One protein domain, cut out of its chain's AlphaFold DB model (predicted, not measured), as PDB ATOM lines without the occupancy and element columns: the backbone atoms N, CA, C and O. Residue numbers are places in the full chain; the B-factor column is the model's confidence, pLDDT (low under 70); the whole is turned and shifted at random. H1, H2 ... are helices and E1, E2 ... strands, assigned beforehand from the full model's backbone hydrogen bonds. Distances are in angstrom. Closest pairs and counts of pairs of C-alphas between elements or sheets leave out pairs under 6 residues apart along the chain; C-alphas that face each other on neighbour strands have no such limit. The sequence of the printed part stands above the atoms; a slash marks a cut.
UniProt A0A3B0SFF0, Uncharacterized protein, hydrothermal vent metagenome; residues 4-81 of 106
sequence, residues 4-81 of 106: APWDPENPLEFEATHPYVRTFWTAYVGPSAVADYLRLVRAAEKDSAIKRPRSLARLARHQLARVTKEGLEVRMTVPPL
ATOM      1  N   ALA A   4     138.544  81.233 150.995       84.50
ATOM      2  CA  ALA A   4     138.673  81.846 149.676       84.50
ATOM      3  C   ALA A   4     137.827  81.090 148.628       84.50
ATOM      4  O   ALA A   4     137.676  79.864 148.733       84.50
ATOM      5  N   PRO A   5     137.261  81.781 147.623       82.69
ATOM      6  CA  PRO A   5     136.548  81.132 146.533       82.69
ATOM      7  C   PRO A   5     137.515  80.321 145.660       82.69
ATOM      8  O   PRO A   5     138.596  80.779 145.296       82.69
ATOM      9  N   TRP A   6     137.110  79.104 145.319       81.38
ATOM     10  CA  TRP A   6     137.791  78.228 144.375       81.38
ATOM     11  C   TRP A   6     136.856  77.957 143.203       81.38
ATOM     12  O   TRP A   6     136.011  77.067 143.270       81.38
ATOM     13  N   ASP A   7     137.008  78.726 142.129       69.69
ATOM     14  CA  ASP A   7     136.286  78.490 140.882       69.69
ATOM     15  C   ASP A   7     137.211  77.810 139.874       69.69
ATOM     16  O   ASP A   7     138.053  78.465 139.258       69.69
ATOM     17  N   PRO A   8     137.116  76.483 139.694       61.16
ATOM     18  CA  PRO A   8     137.607  75.898 138.461       61.16
ATOM     19  C   PRO A   8     136.724  76.422 137.324       61.16
ATOM     20  O   PRO A   8     135.505  76.289 137.388       61.16
ATOM     21  N   GLU A   9     137.326  77.021 136.297       56.91
ATOM     22  CA  GLU A   9     136.628  77.459 135.084       56.91
ATOM     23  C   GLU A   9     135.992  76.248 134.391       56.91
ATOM     24  O   GLU A   9     136.598  75.592 133.544       56.91
ATOM     25  N   ASN A  10     134.779  75.883 134.803       62.09
ATOM     26  CA  ASN A  10     134.086  74.734 134.258       62.09
ATOM     27  C   ASN A  10     132.604  75.079 134.042       62.09
ATOM     28  O   ASN A  10     131.830  75.170 134.996       62.09
ATOM     29  N   PRO A  11     132.177  75.276 132.783       59.59
ATOM     30  CA  PRO A  11     130.845  75.790 132.462       59.59
ATOM     31  C   PRO A  11     129.699  74.817 132.796       59.59
ATOM     32  O   PRO A  11     128.529  75.184 132.722       59.59
ATOM     33  N   LEU A  12     130.004  73.574 133.183       68.25
ATOM     34  CA  LEU A  12     129.014  72.530 133.472       68.25
ATOM     35  C   LEU A  12     128.519  72.523 134.927       68.25
ATOM     36  O   LEU A  12     127.744  71.643 135.315       68.25
ATOM     37  N   GLU A  13     128.933  73.487 135.742       81.62
ATOM     38  CA  GLU A  13     128.745  73.456 137.189       81.62
ATOM     39  C   GLU A  13     127.512  74.227 137.666       81.62
ATOM     40  O   GLU A  13     127.001  75.140 137.014       81.62
ATOM     41  N   PHE A  14     126.954  73.794 138.790       86.06
ATOM     42  CA  PHE A  14     125.835  74.450 139.450       86.06
ATOM     43  C   PHE A  14     126.355  75.403 140.511       86.06
ATOM     44  O   PHE A  14     127.227  75.024 141.286       86.06
ATOM     45  N   GLU A  15     125.767  76.589 140.624       88.44
ATOM     46  CA  GLU A  15     125.997  77.442 141.789       88.44
ATOM     47  C   GLU A  15     125.720  76.669 143.085       88.44
ATOM     48  O   GLU A  15     124.788  75.861 143.164       88.44
ATOM     49  N   ALA A  16     126.502  76.932 144.129       87.50
ATOM     50  CA  ALA A  16     126.379  76.253 145.416       87.50
ATOM     51  C   ALA A  16     124.951  76.271 145.993       87.50
ATOM     52  O   ALA A  16     124.515  75.323 146.650       87.50
ATOM     53  N   THR A  17     124.211  77.355 145.759       88.00
ATOM     54  CA  THR A  17     122.846  77.559 146.261       88.00
ATOM     55  C   THR A  17     121.770  76.924 145.377       88.00
ATOM     56  O   THR A  17     120.616  76.842 145.812       88.00
ATOM     57  N   HIS A  18     122.137  76.431 144.192       89.88
ATOM     58  CA  HIS A  18     121.223  75.886 143.197       89.88
ATOM     59  C   HIS A  18     120.412  74.694 143.754       89.88
ATOM     60  O   HIS A  18     120.958  73.857 144.490       89.88
ATOM     61  N   PRO A  19     119.123  74.535 143.378       91.06
ATOM     62  CA  PRO A  19     118.276  73.437 143.861       91.06
ATOM     63  C   PRO A  19     118.883  72.043 143.659       91.06
ATOM     64  O   PRO A  19     118.707  71.164 144.499       91.06
ATOM     65  N   TYR A  20     119.664  71.849 142.593       91.88
ATOM     66  CA  TYR A  20     120.394  70.601 142.344       91.88
ATOM     67  C   TYR A  20     121.285  70.191 143.528       91.88
ATOM     68  O   TYR A  20     121.259  69.033 143.949       91.88
ATOM     69  N   VAL A  21     122.046  71.135 144.093       90.75
ATOM     70  CA  VAL A  21     122.945  70.879 145.229       90.75
ATOM     71  C   VAL A  21     122.124  70.517 146.464       90.75
ATOM     72  O   VAL A  21     122.366  69.501 147.120       90.75
ATOM     73  N   ARG A  22     121.076  71.295 146.745       91.19
ATOM     74  CA  ARG A  22     120.197  71.052 147.895       91.19
ATOM     75  C   ARG A  22     119.470  69.712 147.828       91.19
ATOM     76  O   ARG A  22     119.202  69.140 148.879       91.19
ATOM     77  N   THR A  23     119.195  69.202 146.634       92.19
ATOM     78  CA  THR A  23     118.480  67.936 146.444       92.19
ATOM     79  C   THR A  23     119.438  66.748 146.367       92.19
ATOM     80  O   THR A  23     119.377  65.834 147.190       92.19
ATOM     81  N   PHE A  24     120.349  66.742 145.395       94.69
ATOM     82  CA  PHE A  24     121.138  65.554 145.065       94.69
ATOM     83  C   PHE A  24     122.441  65.473 145.850       94.69
ATOM     84  O   PHE A  24     122.781  64.402 146.357       94.69
ATOM     85  N   TRP A  25     123.146  66.593 146.026       94.44
ATOM     86  CA  TRP A  25     124.341  66.604 146.869       94.44
ATOM     87  C   TRP A  25     123.985  66.347 148.334       94.44
ATOM     88  O   TRP A  25     124.670  65.560 148.982       94.44
ATOM     89  N   THR A  26     122.864  66.875 148.835       94.75
ATOM     90  CA  THR A  26     122.353  66.528 150.177       94.75
ATOM     91  C   THR A  26     122.119  65.033 150.332       94.75
ATOM     92  O   THR A  26     122.543  64.454 151.332       94.75
ATOM     93  N   ALA A  27     121.494  64.391 149.343       94.19
ATOM     94  CA  ALA A  27     121.272  62.950 149.371       94.19
ATOM     95  C   ALA A  27     122.584  62.145 149.310       94.19
ATOM     96  O   ALA A  27     122.650  61.050 149.862       94.19
ATOM     97  N   TYR A  28     123.626  62.681 148.664       95.06
ATOM     98  CA  TYR A  28     124.908  61.998 148.500       95.06
ATOM     99  C   TYR A  28     125.861  62.172 149.692       95.06
ATOM    100  O   TYR A  28     126.391  61.192 150.213       95.06
ATOM    101  N   VAL A  29     126.104  63.411 150.137       93.19
ATOM    102  CA  VAL A  29     127.086  63.719 151.198       93.19
ATOM    103  C   VAL A  29     126.453  63.901 152.580       93.19
ATOM    104  O   VAL A  29     127.159  63.888 153.595       93.19
ATOM    105  N   GLY A  30     125.130  64.030 152.632       94.00
ATOM    106  CA  GLY A  30     124.343  64.223 153.843       94.00
ATOM    107  C   GLY A  30     124.038  65.698 154.154       94.00
ATOM    108  O   GLY A  30     124.806  66.594 153.791       94.00
ATOM    109  N   PRO A  31     122.943  65.964 154.892       93.75
ATOM    110  CA  PRO A  31     122.442  67.317 155.150       93.75
ATOM    111  C   PRO A  31     123.414  68.181 155.954       93.75
ATOM    112  O   PRO A  31     123.615  69.346 155.623       93.75
ATOM    113  N   SER A  32     124.081  67.617 156.965       94.12
ATOM    114  CA  SER A  32     125.054  68.360 157.775       94.12
ATOM    115  C   SER A  32     126.260  68.822 156.956       94.12
ATOM    116  O   SER A  32     126.751  69.930 157.161       94.12
ATOM    117  N   ALA A  33     126.711  68.000 156.003       94.81
ATOM    118  CA  ALA A  33     127.821  68.353 155.129       94.81
ATOM    119  C   ALA A  33     127.432  69.468 154.155       94.81
ATOM    120  O   ALA A  33     128.192  70.419 154.001       94.81
ATOM    121  N   VAL A  34     126.235  69.405 153.562       95.00
ATOM    122  CA  VAL A  34     125.732  70.488 152.703       95.00
ATOM    123  C   VAL A  34     125.516  71.778 153.492       95.00
ATOM    124  O   VAL A  34     125.881  72.845 153.015       95.00
ATOM    125  N   ALA A  35     124.995  71.711 154.719       94.81
ATOM    126  CA  ALA A  35     124.852  72.894 155.565       94.81
ATOM    127  C   ALA A  35     126.213  73.540 155.878       94.81
ATOM    128  O   ALA A  35     126.356  74.755 155.763       94.81
ATOM    129  N   ASP A  36     127.216  72.734 156.236       95.12
ATOM    130  CA  ASP A  36     128.586  73.205 156.445       95.12
ATOM    131  C   ASP A  36     129.178  73.816 155.163       95.12
ATOM    132  O   ASP A  36     129.783  74.883 155.224       95.12
ATOM    133  N   TYR A  37     128.954  73.190 154.004       95.19
ATOM    134  CA  TYR A  37     129.383  73.706 152.704       95.19
ATOM    135  C   TYR A  37     128.757  75.068 152.385       95.19
ATOM    136  O   TYR A  37     129.476  76.023 152.118       95.19
ATOM    137  N   LEU A  38     127.436  75.208 152.513       94.25
ATOM    138  CA  LEU A  38     126.742  76.475 152.258       94.25
ATOM    139  C   LEU A  38     127.171  77.589 153.222       94.25
ATOM    140  O   LEU A  38     127.176  78.761 152.850       94.25
ATOM    141  N   ARG A  39     127.532  77.247 154.464       94.12
ATOM    142  CA  ARG A  39     128.111  78.218 155.400       94.12
ATOM    143  C   ARG A  39     129.500  78.672 154.959       94.12
ATOM    144  O   ARG A  39     129.788  79.853 155.092       94.12
ATOM    145  N   LEU A  40     130.335  77.763 154.448       94.00
ATOM    146  CA  LEU A  40     131.644  78.119 153.895       94.00
ATOM    147  C   LEU A  40     131.506  79.025 152.670       94.00
ATOM    148  O   LEU A  40     132.168  80.051 152.623       94.00
ATOM    149  N   VAL A  41     130.619  78.684 151.734       93.12
ATOM    150  CA  VAL A  41     130.342  79.488 150.532       93.12
ATOM    151  C   VAL A  41     129.924  80.906 150.917       93.12
ATOM    152  O   VAL A  41     130.557  81.867 150.504       93.12
ATOM    153  N   ARG A  42     128.938  81.049 151.812       93.19
ATOM    154  CA  ARG A  42     128.516  82.369 152.314       93.19
ATOM    155  C   ARG A  42     129.624  83.125 153.035       93.19
ATOM    156  O   ARG A  42     129.643  84.351 153.015       93.19
ATOM    157  N   ALA A  43     130.487  82.404 153.747       93.12
ATOM    158  CA  ALA A  43     131.611  83.015 154.430       93.12
ATOM    159  C   ALA A  43     132.645  83.542 153.426       93.12
ATOM    160  O   ALA A  43     133.176  84.619 153.667       93.12
ATOM    161  N   ALA A  44     132.851  82.842 152.306       91.06
ATOM    162  CA  ALA A  44     133.721  83.272 151.214       91.06
ATOM    163  C   ALA A  44     133.149  84.480 150.464       91.06
ATOM    164  O   ALA A  44     133.864  85.449 150.247       91.06
ATOM    165  N   GLU A  45     131.846  84.483 150.155       90.50
ATOM    166  CA  GLU A  45     131.169  85.628 149.512       90.50
ATOM    167  C   GLU A  45     131.299  86.920 150.321       90.50
ATOM    168  O   GLU A  45     131.359  88.012 149.764       90.50
ATOM    169  N   LYS A  46     131.295  86.797 151.650       91.12
ATOM    170  CA  LYS A  46     131.325  87.929 152.581       91.12
ATOM    171  C   LYS A  46     132.719  88.257 153.106       91.12
ATOM    172  O   LYS A  46     132.809  89.092 154.002       91.12
ATOM    173  N   ASP A  47     133.748  87.551 152.638       88.12
ATOM    174  CA  ASP A  47     135.107  87.597 153.191       88.12
ATOM    175  C   ASP A  47     135.122  87.557 154.735       88.12
ATOM    176  O   ASP A  47     135.724  88.366 155.439       88.12
ATOM    177  N   SER A  48     134.340  86.632 155.294       91.38
ATOM    178  CA  SER A  48     134.073  86.570 156.730       91.38
ATOM    179  C   SER A  48     134.688  85.331 157.366       91.38
ATOM    180  O   SER A  48     134.664  84.221 156.828       91.38
ATOM    181  N   ALA A  49     135.230  85.509 158.569       89.06
ATOM    182  CA  ALA A  49     135.802  84.408 159.319       89.06
ATOM    183  C   ALA A  49     134.714  83.439 159.803       89.06
ATOM    184  O   ALA A  49     133.713  83.835 160.399       89.06
ATOM    185  N   ILE A  50     134.965  82.141 159.637       90.69
ATOM    186  CA  ILE A  50     134.084  81.085 160.135       90.69
ATOM    187  C   ILE A  50     134.864  80.034 160.929       90.69
ATOM    188  O   ILE A  50     136.059  79.791 160.715       90.69
ATOM    189  N   LYS A  51     134.175  79.400 161.886       89.00
ATOM    190  CA  LYS A  51     134.695  78.236 162.606       89.00
ATOM    191  C   LYS A  51     134.878  77.064 161.641       89.00
ATOM    192  O   LYS A  51     134.041  76.832 160.772       89.00
ATOM    193  N   ARG A  52     135.944  76.283 161.842       87.12
ATOM    194  CA  ARG A  52     136.223  75.074 161.055       87.12
ATOM    195  C   ARG A  52     135.005  74.129 161.070       87.12
ATOM    196  O   ARG A  52     134.615  73.691 162.157       87.12
ATOM    197  N   PRO A  53     134.419  73.792 159.907       90.50
ATOM    198  CA  PRO A  53     133.260  72.909 159.858       90.50
ATOM    199  C   PRO A  53     133.621  71.479 160.250       90.50
ATOM    200  O   PRO A  53     134.721  70.998 159.963       90.50
ATOM    201  N   ARG A  54     132.669  70.765 160.861       92.56
ATOM    202  CA  ARG A  54     132.861  69.361 161.265       92.56
ATOM    203  C   ARG A  54     132.982  68.447 160.051       92.56
ATOM    204  O   ARG A  54     133.722  67.469 160.079       92.56
ATOM    205  N   SER A  55     132.290  68.794 158.969       94.31
ATOM    206  CA  SER A  55     132.227  67.986 157.752       94.31
ATOM    207  C   SER A  55     133.384  68.245 156.782       94.31
ATOM    208  O   SER A  55     133.365  67.721 155.671       94.31
ATOM    209  N   LEU A  56     134.403  69.026 157.171       92.31
ATOM    210  CA  LEU A  56     135.453  69.490 156.258       92.31
ATOM    211  C   LEU A  56     136.190  68.347 155.544       92.31
ATOM    212  O   LEU A  56     136.406  68.426 154.341       92.31
ATOM    213  N   ALA A  57     136.522  67.260 156.247       92.19
ATOM    214  CA  ALA A  57     137.171  66.101 155.627       92.19
ATOM    215  C   ALA A  57     136.290  65.446 154.545       92.19
ATOM    216  O   ALA A  57     136.786  65.015 153.505       92.19
ATOM    217  N   ARG A  58     134.967  65.407 154.762       93.56
ATOM    218  CA  ARG A  58     134.005  64.895 153.777       93.56
ATOM    219  C   ARG A  58     133.889  65.843 152.583       93.56
ATOM    220  O   ARG A  58     133.896  65.371 151.452       93.56
ATOM    221  N   LEU A  59     133.842  67.155 152.821       93.00
ATOM    222  CA  LEU A  59     133.840  68.160 151.752       93.00
ATOM    223  C   LEU A  59     135.109  68.068 150.896       93.00
ATOM    224  O   LEU A  59     135.013  68.050 149.672       93.00
ATOM    225  N   ALA A  60     136.273  67.901 151.527       92.81
ATOM    226  CA  ALA A  60     137.544  67.729 150.831       92.81
ATOM    227  C   ALA A  60     137.610  66.456 149.991       92.81
ATOM    228  O   ALA A  60     138.021  66.495 148.834       92.81
ATOM    229  N   ARG A  61     137.107  65.334 150.518       92.19
ATOM    230  CA  ARG A  61     137.018  64.075 149.766       92.19
ATOM    231  C   ARG A  61     136.193  64.202 148.481       92.19
ATOM    232  O   ARG A  61     136.438  63.473 147.524       92.19
ATOM    233  N   HIS A  62     135.208  65.093 148.471       90.88
ATOM    234  CA  HIS A  62     134.358  65.348 147.313       90.88
ATOM    235  C   HIS A  62     134.773  66.579 146.512       90.88
ATOM    236  O   HIS A  62     134.012  67.010 145.652       90.88
ATOM    237  N   GLN A  63     135.968  67.115 146.779       89.75
ATOM    238  CA  GLN A  63     136.502  68.296 146.112       89.75
ATOM    239  C   GLN A  63     135.541  69.489 146.180       89.75
ATOM    240  O   GLN A  63     135.447  70.230 145.219       89.75
ATOM    241  N   LEU A  64     134.801  69.662 147.282       91.06
ATOM    242  CA  LEU A  64     133.922  70.824 147.514       91.06
ATOM    243  C   LEU A  64     134.622  71.937 148.299       91.06
ATOM    244  O   LEU A  64     134.222  73.097 148.257       91.06
ATOM    245  N   ALA A  65     135.655  71.567 149.046       92.38
ATOM    246  CA  ALA A  65     136.528  72.474 149.767       92.38
ATOM    247  C   ALA A  65     137.923  71.855 149.830       92.38
ATOM    248  O   ALA A  65     138.052  70.636 149.756       92.38
ATOM    249  N   ARG A  66     138.973  72.644 150.008       91.88
ATOM    250  CA  ARG A  66     140.327  72.123 150.226       91.88
ATOM    251  C   ARG A  66     141.079  73.005 151.205       91.88
ATOM    252  O   ARG A  66     140.875  74.209 151.243       91.88
ATOM    253  N   VAL A  67     141.926  72.391 152.023       90.62
ATOM    254  CA  VAL A  67     142.836  73.127 152.905       90.62
ATOM    255  C   VAL A  67     144.148  73.294 152.155       90.62
ATOM    256  O   VAL A  67     144.737  72.298 151.734       90.62
ATOM    257  N   THR A  68     144.580  74.534 151.976       88.38
ATOM    258  CA  THR A  68     145.851  74.908 151.354       88.38
ATOM    259  C   THR A  68     146.785  75.505 152.410       88.38
ATOM    260  O   THR A  68     146.440  75.579 153.592       88.38
ATOM    261  N   LYS A  69     148.002  75.895 152.014       85.44
ATOM    262  CA  LYS A  69     148.938  76.579 152.926       85.44
ATOM    263  C   LYS A  69     148.425  77.964 153.339       85.44
ATOM    264  O   LYS A  69     148.729  78.417 154.435       85.44
ATOM    265  N   GLU A  70     147.640  78.596 152.471       83.25
ATOM    266  CA  GLU A  70     147.094  79.947 152.637       83.25
ATOM    267  C   GLU A  70     145.779  79.957 153.424       83.25
ATOM    268  O   GLU A  70     145.396  80.979 153.990       83.25
ATOM    269  N   GLY A  71     145.105  78.810 153.535       87.12
ATOM    270  CA  GLY A  71     143.917  78.687 154.364       87.12
ATOM    271  C   GLY A  71     142.952  77.624 153.868       87.12
ATOM    272  O   GLY A  71     143.321  76.486 153.583       87.12
ATOM    273  N   LEU A  72     141.673  77.980 153.848       92.00
ATOM    274  CA  LEU A  72     140.600  77.119 153.378       92.00
ATOM    275  C   LEU A  72     140.052  77.700 152.089       92.00
ATOM    276  O   LEU A  72     139.674  78.859 152.051       92.00
ATOM    277  N   GLU A  73     139.947  76.875 151.068       92.44
ATOM    278  CA  GLU A  73     139.303  77.229 149.816       92.44
ATOM    279  C   GLU A  73     138.001  76.447 149.683       92.44
ATOM    280  O   GLU A  73     137.929  75.268 150.052       92.44
ATOM    281  N   VAL A  74     136.956  77.092 149.178       92.69
ATOM    282  CA  VAL A  74     135.634  76.494 148.981       92.69
ATOM    283  C   VAL A  74     135.168  76.738 147.562       92.69
ATOM    284  O   VAL A  74     135.328  77.832 147.032       92.69
ATOM    285  N   ARG A  75     134.567  75.725 146.944       91.12
ATOM    286  CA  ARG A  75     134.013  75.910 145.610       91.12
ATOM    287  C   ARG A  75     132.736  76.717 145.643       91.12
ATOM    288  O   ARG A  75     131.841  76.386 146.418       91.12
ATOM    289  N   MET A  76     132.633  77.708 144.769       91.19
ATOM    290  CA  MET A  76     131.405  78.489 144.584       91.19
ATOM    291  C   MET A  76     130.442  77.790 143.620       91.19
ATOM    292  O   MET A  76     129.221  77.929 143.724       91.19
ATOM    293  N   THR A  77     131.002  76.954 142.750       90.31
ATOM    294  CA  THR A  77     130.305  76.136 141.766       90.31
ATOM    295  C   THR A  77     130.632  74.649 141.957       90.31
ATOM    296  O   THR A  77     131.724  74.261 142.374       90.31
ATOM    297  N   VAL A  78     129.639  73.782 141.758       88.31
ATOM    298  CA  VAL A  78     129.725  72.346 142.044       88.31
ATOM    299  C   VAL A  78     129.353  71.540 140.809       88.31
ATOM    300  O   VAL A  78     128.288  71.771 140.227       88.31
ATOM    301  N   PRO A  79     130.146  70.524 140.437       87.62
ATOM    302  CA  PRO A  79     129.807  69.686 139.309       87.62
ATOM    303  C   PRO A  79     128.538  68.863 139.581       87.62
ATOM    304  O   PRO A  79     128.209  68.537 140.735       87.62
ATOM    305  N   PRO A  80     127.830  68.462 138.514       89.62
ATOM    306  CA  PRO A  80     126.831  67.413 138.605       89.62
ATOM    307  C   PRO A  80     127.433  66.155 139.241       89.62
ATOM    308  O   PRO A  80     128.615  65.851 139.061       89.62
ATOM    309  N   LEU A  81     126.612  65.384 139.958       91.50
ATOM    310  CA  LEU A  81     127.053  64.090 140.471       91.50
ATOM    311  C   LEU A  81     127.458  63.173 139.313       91.50
ATOM    312  O   LEU A  81     126.702  62.999 138.353       91.50
TER     313      LEU A  81
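This is residues 4 to 81 of the 106 residues of an uncharacterized protein of hydrothermal vent metagenome (UniProt A0A3B0SFF0). A small sheet of three short strands has two helices on the same face: H2 slants over E1 and E3, and the short H3 lies beside the strands, next to E2 and over none of them. A third helix, H1, is off the sheet and packs on H2 residues 33 to 34 at a steep angle, and the long unnamed stretch of residues 7 to 18 joins E1 to H1. The printed part has 78 residues with three named helices and three named strands in the order E1 H1 H2 H3 E2 E3; the sheet runs E1 E3 E2 and is mixed, and the class is mixed, helices and strands. The whole is compact, with a radius of gyration of the C-alphas of 11.4 A and spans of 29 by 27 by 22 A.

E1, residues 4 to 6, is an edge strand and the parallel neighbour of E3, residues 72 to 75, with N 4 and O 72 2.8 A apart, within hydrogen-bond range. H1, residues 19 to 29, is not on the sheet. It touches H2, residues 31 to 45, through residues 33 to 34 of H2 alone; the closest C-alphas are those of Thr 26 and Val 34, 5.8 A apart, and the tilt is steep at 53 degrees, opposite ways. H2 is on the sheet at a height of 9.5 A, and its closest C-alpha pair with E3 is Val 41 and Val 74, 6.3 A. It runs slantwise to the strands, only just, at 59.8 degrees to E1 on the local plane. H3, residues 56 to 61, touches H2 through residues 33 to 37 of H2 alone, with C-alphas 33 and 59 closest at 6.9 A, about perpendicular at 82 degrees. H2 and H3 are on the same face, an arrangement of two layers, helices on one face of a sheet. H3 is over none of the strands; its closest C-alpha pair with E2, residues 65 to 67, is Ala 60 and Arg 66, 5.2 A. E2 and E3 form a hairpin, antiparallel, with N 66 and O 73 2.8 A apart, within hydrogen-bond range. In H2 and H3 every O i to N i+4 pair is within hydrogen-bond range; in H1 6 of 7 are.

E1 begins at C-alpha 4 (138.673, 81.846, 149.676) and is 6.5 A long. H1 measures 15.0 A, H2 21.1 A and H3 8.6 A. E2 measures 7.1 A, and E3, 10.3 A, ends at C-alpha 75 (134.013, 75.910, 145.610).

The C-alphas of Thr 23 and Lys 69 are the two farthest apart, 32.3 A. The printed part has no cut. The link from E1 to H1 is long. Residues 14 to 15 form a short antiparallel pairing with residues 77 to 78. The mean pLDDT of the printed part is 88.8, and residues 7 to 12 are under 70.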